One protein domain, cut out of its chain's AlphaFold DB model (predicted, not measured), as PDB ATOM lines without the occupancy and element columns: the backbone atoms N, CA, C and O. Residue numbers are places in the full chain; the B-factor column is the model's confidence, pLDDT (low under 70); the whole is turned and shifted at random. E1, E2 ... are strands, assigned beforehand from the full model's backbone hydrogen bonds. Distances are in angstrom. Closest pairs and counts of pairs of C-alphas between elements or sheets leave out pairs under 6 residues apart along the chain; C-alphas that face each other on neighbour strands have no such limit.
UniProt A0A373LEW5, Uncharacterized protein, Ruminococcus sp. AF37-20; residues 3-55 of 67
ATOM      1  N   LEU A   3     184.449 143.755 201.572       79.88
ATOM      2  CA  LEU A   3     183.245 143.003 201.208       79.88
ATOM      3  C   LEU A   3     181.982 143.796 201.555       79.88
ATOM      4  O   LEU A   3     181.881 144.358 202.646       79.88
ATOM      5  N   CYS A   4     181.001 143.800 200.655       76.69
ATOM      6  CA  CYS A   4     179.679 144.376 200.888       76.69
ATOM      7  C   CYS A   4     178.583 143.423 200.415       76.69
ATOM      8  O   CYS A   4     178.650 142.877 199.317       76.69
ATOM      9  N   ASN A   5     177.544 143.252 201.228       76.31
ATOM     10  CA  ASN A   5     176.316 142.595 200.800       76.31
ATOM     11  C   ASN A   5     175.359 143.666 200.260       76.31
ATOM     12  O   ASN A   5     174.854 144.479 201.030       76.31
ATOM     13  N   ILE A   6     175.127 143.679 198.946       69.81
ATOM     14  CA  ILE A   6     174.232 144.654 198.301       69.81
ATOM     15  C   ILE A   6     172.744 144.389 198.588       69.81
ATOM     16  O   ILE A   6     171.936 145.306 198.469       69.81
ATOM     17  N   ASN A   7     172.392 143.161 198.992       65.06
ATOM     18  CA  ASN A   7     171.023 142.730 199.297       65.06
ATOM     19  C   ASN A   7     170.624 142.998 200.757       65.06
ATOM     20  O   ASN A   7     169.473 142.789 201.128       65.06
ATOM     21  N   ASN A   8     171.559 143.450 201.594       63.31
ATOM     22  CA  ASN A   8     171.296 143.867 202.966       63.31
ATOM     23  C   ASN A   8     171.601 145.369 203.102       63.31
ATOM     24  O   ASN A   8     172.349 145.933 202.307       63.31
ATOM     25  N   SER A   9     171.010 146.047 204.082       53.16
ATOM     26  CA  SER A   9     170.985 147.519 204.237       53.16
ATOM     27  C   SER A   9     172.353 148.234 204.273       53.16
ATOM     28  O   SER A   9     172.418 149.462 204.187       53.16
ATOM     29  N   SER A  10     173.456 147.489 204.336       57.94
ATOM     30  CA  SER A  10     174.827 147.946 204.092       57.94
ATOM     31  C   SER A  10     175.112 148.335 202.632       57.94
ATOM     32  O   SER A  10     176.138 148.960 202.376       57.94
ATOM     33  N   GLY A  11     174.203 148.052 201.694       61.31
ATOM     34  CA  GLY A  11     174.348 148.295 200.258       61.31
ATOM     35  C   GLY A  11     174.474 149.755 199.816       61.31
ATOM     36  O   GLY A  11     174.817 149.974 198.667       61.31
ATOM     37  N   THR A  12     174.287 150.768 200.673       77.69
ATOM     38  CA  THR A  12     174.340 152.194 200.268       77.69
ATOM     39  C   THR A  12     175.748 152.739 200.001       77.69
ATOM     40  O   THR A  12     176.028 153.910 200.267       77.69
ATOM     41  N   ILE A  13     176.670 151.902 199.550       86.00
ATOM     42  CA  ILE A  13     178.071 152.248 199.328       86.00
ATOM     43  C   ILE A  13     178.224 152.875 197.937       86.00
ATOM     44  O   ILE A  13     177.566 152.472 196.978       86.00
ATOM     45  N   CYS A  14     179.077 153.896 197.825       87.62
ATOM     46  CA  CYS A  14     179.302 154.625 196.580       87.62
ATOM     47  C   CYS A  14     179.748 153.699 195.450       87.62
ATOM     48  O   CYS A  14     179.206 153.840 194.364       87.62
ATOM     49  N   ALA A  15     180.622 152.724 195.715       87.38
ATOM     50  CA  ALA A  15     181.078 151.746 194.724       87.38
ATOM     51  C   ALA A  15     179.921 151.176 193.871       87.38
ATOM     52  O   ALA A  15     179.919 151.248 192.643       87.38
ATOM     53  N   PHE A  16     178.869 150.708 194.542       85.69
ATOM     54  CA  PHE A  16     177.713 150.055 193.922       85.69
ATOM     55  C   PHE A  16     176.630 151.034 193.453       85.69
ATOM     56  O   PHE A  16     175.584 150.630 192.943       85.69
ATOM     57  N   CYS A  17     176.840 152.337 193.640       86.12
ATOM     58  CA  CYS A  17     175.893 153.355 193.226       86.12
ATOM     59  C   CYS A  17     176.037 153.628 191.729       86.12
ATOM     60  O   CYS A  17     177.128 153.906 191.239       86.12
ATOM     61  N   LYS A  18     174.916 153.699 191.005       86.06
ATOM     62  CA  LYS A  18     174.899 154.061 189.576       86.06
ATOM     63  C   LYS A  18     175.503 155.434 189.271       86.06
ATOM     64  O   LYS A  18     175.833 155.737 188.132       86.06
ATOM     65  N   ASN A  19     175.573 156.296 190.285       87.06
ATOM     66  CA  ASN A  19     176.105 157.648 190.162       87.06
ATOM     67  C   ASN A  19     177.623 157.702 190.381       87.06
ATOM     68  O   ASN A  19     178.203 158.770 190.204       87.06
ATOM     69  N   TRP A  20     178.246 156.601 190.810       89.25
ATOM     70  CA  TRP A  20     179.693 156.455 190.915       89.25
ATOM     71  C   TRP A  20     180.216 156.013 189.554       89.25
ATOM     72  O   TRP A  20     179.890 154.924 189.084       89.25
ATOM     73  N   ASN A  21     180.941 156.904 188.878       85.62
ATOM     74  CA  ASN A  21     181.223 156.833 187.443       85.62
ATOM     75  C   ASN A  21     182.274 155.769 187.049       85.62
ATOM     76  O   ASN A  21     182.962 155.929 186.046       85.62
ATOM     77  N   ASP A  22     182.365 154.673 187.802       85.25
ATOM     78  CA  ASP A  22     183.064 153.450 187.409       85.25
ATOM     79  C   ASP A  22     182.162 152.636 186.474       85.25
ATOM     80  O   ASP A  22     181.412 151.765 186.912       85.25
ATOM     81  N   ARG A  23     182.143 152.985 185.185       77.19
ATOM     82  CA  ARG A  23     181.248 152.341 184.204       77.19
ATOM     83  C   ARG A  23     181.667 150.926 183.822       77.19
ATOM     84  O   ARG A  23     180.854 150.192 183.279       77.19
ATOM     85  N   GLN A  24     182.934 150.597 184.031       80.69
ATOM     86  CA  GLN A  24     183.503 149.294 183.694       80.69
ATOM     87  C   GLN A  24     183.596 148.385 184.923       80.69
ATOM     88  O   GLN A  24     184.173 147.308 184.823       80.69
ATOM     89  N   ASP A  25     183.076 148.841 186.072       79.56
ATOM     90  CA  ASP A  25     183.180 148.148 187.357       79.56
ATOM     91  C   ASP A  25     184.622 147.707 187.659       79.56
ATOM     92  O   ASP A  25     184.872 146.668 188.259       79.56
ATOM     93  N   THR A  26     185.597 148.521 187.239       83.62
ATOM     94  CA  THR A  26     187.033 148.228 187.349       83.62
ATOM     95  C   THR A  26     187.479 148.015 188.791       83.62
ATOM     96  O   THR A  26     188.440 147.289 189.055       83.62
ATOM     97  N   HIS A  27     186.751 148.614 189.731       84.94
ATOM     98  CA  HIS A  27     187.035 148.562 191.159       84.94
ATOM     99  C   HIS A  27     186.105 147.617 191.916       84.94
ATOM    100  O   HIS A  27     186.178 147.556 193.144       84.94
ATOM    101  N   ILE A  28     185.226 146.897 191.216       83.44
ATOM    102  CA  ILE A  28     184.278 145.941 191.788       83.44
ATOM    103  C   ILE A  28     184.559 144.567 191.199       83.44
ATOM    104  O   ILE A  28     184.572 144.358 189.993       83.44
ATOM    105  N   LYS A  29     184.759 143.589 192.072       80.75
ATOM    106  CA  LYS A  29     184.894 142.191 191.686       80.75
ATOM    107  C   LYS A  29     183.636 141.442 192.097       80.75
ATOM    108  O   LYS A  29     183.247 141.433 193.267       80.75
ATOM    109  N   HIS A  30     183.022 140.784 191.120       69.38
ATOM    110  CA  HIS A  30     181.979 139.797 191.364       69.38
ATOM    111  C   HIS A  30     182.564 138.664 192.216       69.38
ATOM    112  O   HIS A  30     183.585 138.078 191.841       69.38
ATOM    113  N   LYS A  31     181.934 138.333 193.348       69.00
ATOM    114  CA  LYS A  31     182.306 137.155 194.137       69.00
ATOM    115  C   LYS A  31     181.097 136.316 194.530       69.00
ATOM    116  O   LYS A  31     179.952 136.747 194.473       69.00
ATOM    117  N   THR A  32     181.405 135.071 194.857       61.12
ATOM    118  CA  THR A  32     180.496 133.949 195.080       61.12
ATOM    119  C   THR A  32     179.546 134.193 196.261       61.12
ATOM    120  O   THR A  32     179.961 134.716 197.296       61.12
ATOM    121  N   PHE A  33     178.294 133.738 196.132       71.88
ATOM    122  CA  PHE A  33     177.191 133.895 197.097       71.88
ATOM    123  C   PHE A  33     176.617 135.324 197.187       71.88
ATOM    124  O   PHE A  33     176.181 135.868 196.182       71.88
ATOM    125  N   ASN A  34     176.548 135.905 198.392       73.00
ATOM    126  CA  ASN A  34     175.807 137.141 198.696       73.00
ATOM    127  C   ASN A  34     176.712 138.375 198.897       73.00
ATOM    128  O   ASN A  34     176.240 139.404 199.385       73.00
ATOM    129  N   PHE A  35     178.009 138.281 198.590       78.06
ATOM    130  CA  PHE A  35     178.977 139.343 198.870       78.06
ATOM    131  C   PHE A  35     179.731 139.779 197.621       78.06
ATOM    132  O   PHE A  35     180.234 138.965 196.853       78.06
ATOM    133  N   TRP A  36     179.869 141.091 197.490       81.62
ATOM    134  CA  TRP A  36     180.640 141.749 196.454       81.62
ATOM    135  C   TRP A  36     181.943 142.277 197.022       81.62
ATOM    136  O   TRP A  36     181.956 142.858 198.112       81.62
ATOM    137  N   GLU A  37     183.029 142.110 196.276       84.50
ATOM    138  CA  GLU A  37     184.302 142.735 196.604       84.50
ATOM    139  C   GLU A  37     184.434 144.060 195.878       84.50
ATOM    140  O   GLU A  37     184.092 144.185 194.707       84.50
ATOM    141  N   TYR A  38     184.967 145.054 196.571       86.06
ATOM    142  CA  TYR A  38     185.311 146.327 195.964       86.06
ATOM    143  C   TYR A  38     186.620 146.858 196.541       86.06
ATOM    144  O   TYR A  38     187.016 146.537 197.672       86.06
ATOM    145  N   ASP A  39     187.324 147.667 195.759       88.88
ATOM    146  CA  ASP A  39     188.468 148.411 196.259       88.88
ATOM    147  C   ASP A  39     187.976 149.593 197.098       88.88
ATOM    148  O   ASP A  39     187.387 150.545 196.596       88.88
ATOM    149  N   ASN A  40     188.220 149.538 198.406       86.75
ATOM    150  CA  ASN A  40     187.834 150.590 199.332       86.75
ATOM    151  C   ASN A  40     188.631 151.883 199.126       86.75
ATOM    152  O   ASN A  40     188.163 152.933 199.549       86.75
ATOM    153  N   GLN A  41     189.800 151.844 198.490       88.69
ATOM    154  CA  GLN A  41     190.588 153.044 198.216       88.69
ATOM    155  C   GLN A  41     190.276 153.673 196.858       88.69
ATOM    156  O   GLN A  41     190.667 154.822 196.623       88.69
ATOM    157  N   ALA A  42     189.527 152.973 195.999       88.94
ATOM    158  CA  ALA A  42     189.124 153.497 194.707       88.94
ATOM    159  C   ALA A  42     188.319 154.791 194.866       88.94
ATOM    160  O   ALA A  42     187.479 154.944 195.758       88.94
ATOM    161  N   LYS A  43     188.593 155.753 193.988       91.38
ATOM    162  CA  LYS A  43     187.943 157.061 193.970       91.38
ATOM    163  C   LYS A  43     187.446 157.328 192.573       91.38
ATOM    164  O   LYS A  43     188.253 157.497 191.668       91.38
ATOM    165  N   GLU A  44     186.140 157.488 192.444       91.75
ATOM    166  CA  GLU A  44     185.527 157.870 191.179       91.75
ATOM    167  C   GLU A  44     184.641 159.089 191.317       91.75
ATOM    168  O   GLU A  44     184.182 159.450 192.406       91.75
ATOM    169  N   TYR A  45     184.434 159.758 190.189       91.19
ATOM    170  CA  TYR A  45     183.571 160.925 190.135       91.19
ATOM    171  C   TYR A  45     182.117 160.535 190.413       91.19
ATOM    172  O   TYR A  45     181.570 159.634 189.778       91.19
ATOM    173  N   CYS A  46     181.470 161.237 191.343       88.38
ATOM    174  CA  CYS A  46     180.043 161.099 191.582       88.38
ATOM    175  C   CYS A  46     179.270 162.174 190.814       88.38
ATOM    176  O   CYS A  46     179.407 163.364 191.105       88.38
ATOM    177  N   SER A  47     178.392 161.763 189.897       86.31
ATOM    178  CA  SER A  47     177.590 162.684 189.075       86.31
ATOM    179  C   SER A  47     176.638 163.571 189.888       86.31
ATOM    180  O   SER A  47     176.379 164.711 189.512       86.31
ATOM    181  N   VAL A  48     176.149 163.081 191.033       87.56
ATOM    182  CA  VAL A  48     175.217 163.818 191.904       87.56
ATOM    183  C   VAL A  48     175.946 164.794 192.822       87.56
ATOM    184  O   VAL A  48     175.497 165.920 193.013       87.56
ATOM    185  N   ARG A  49     177.077 164.376 193.399       83.75
ATOM    186  CA  ARG A  49     177.847 165.213 194.334       83.75
ATOM    187  C   ARG A  49     178.831 166.147 193.634       83.75
ATOM    188  O   ARG A  49     179.376 167.031 194.281       83.75
ATOM    189  N   LYS A  50     179.069 165.933 192.338       88.38
ATOM    190  CA  LYS A  50     180.031 166.661 191.503       88.38
ATOM    191  C   LYS A  50     181.475 166.639 192.028       88.38
ATOM    192  O   LYS A  50     182.258 167.537 191.728       88.38
ATOM    193  N   VAL A  51     181.843 165.605 192.785       89.75
ATOM    194  CA  VAL A  51     183.177 165.428 193.387       89.75
ATOM    195  C   VAL A  51     183.640 163.981 193.254       89.75
ATOM    196  O   VAL A  51     182.819 163.076 193.086       89.75
ATOM    197  N   LYS A  52     184.954 163.747 193.361       90.06
ATOM    198  CA  LYS A  52     185.501 162.390 193.496       90.06
ATOM    199  C   LYS A  52     185.149 161.837 194.874       90.06
ATOM    200  O   LYS A  52     185.499 162.428 195.891       90.06
ATOM    201  N   THR A  53     184.464 160.704 194.901       90.12
ATOM    202  CA  THR A  53     184.029 160.020 196.120       90.12
ATOM    203  C   THR A  53     184.732 158.686 196.251       90.12
ATOM    204  O   THR A  53     184.846 157.941 195.273       90.12
ATOM    205  N   ILE A  54     185.172 158.382 197.468       91.25
ATOM    206  CA  ILE A  54     185.776 157.092 197.782       91.25
ATOM    207  C   ILE A  54     184.703 156.004 197.707       91.25
ATOM    208  O   ILE A  54     183.563 156.218 198.117       91.25
ATOM    209  N   ALA A  55     185.086 154.840 197.197       88.19
ATOM    210  CA  ALA A  55     184.235 153.682 197.007       88.19
ATOM    211  C   ALA A  55     183.462 153.304 198.274       88.19
ATOM    212  O   ALA A  55     182.256 153.128 198.177       88.19
TER     213      ALA A  55
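AT A GLANCE: This is residues 3 to 55 of the 67 residues of an uncharacterized protein of Ruminococcus sp. AF37-20 (UniProt A0A373LEW5). With little regular structure, this elongated domain is mostly loops, with the small two-stranded hairpin of E2 and E3 at one end and short E1 toward the other. Residues 3 to 35, with no named element, wind ahead of E1, and short antiparallel pairings tie residues 3 to 4 and 28 to 29 to it. The printed part has 53 residues, no named helix and strands E1, E2, E3, class all strand, with 11 residues in named elements. It is compact, radius of gyration of the C-alphas 10.7 A, spanning 33 by 21 by 17 A.

IN THESE COORDINATES: E1, residues 36 to 38, begins at C-alpha (180.640, 141.749, 196.454). E2 is residues 43 to 46, 9.2 A long. E3, residues 51 to 54, 9.8 A, ends at C-alpha (185.776, 157.092, 197.782).

HOW THE PARTS SIT: Hairpin E2 and E3 is antiparallel at 136 degrees, with N 53 and O 44 within hydrogen-bond range at 2.8 A. E1 pairs with no named strand and is apart from E2 and E3.

THE WHOLE: The farthest C-alphas, Phe 33 and Lys 50, are 33.4 A apart. The printed part has no cut; both links are tight. Residues 6 to 11 and 30 to 32 have pLDDT under 70.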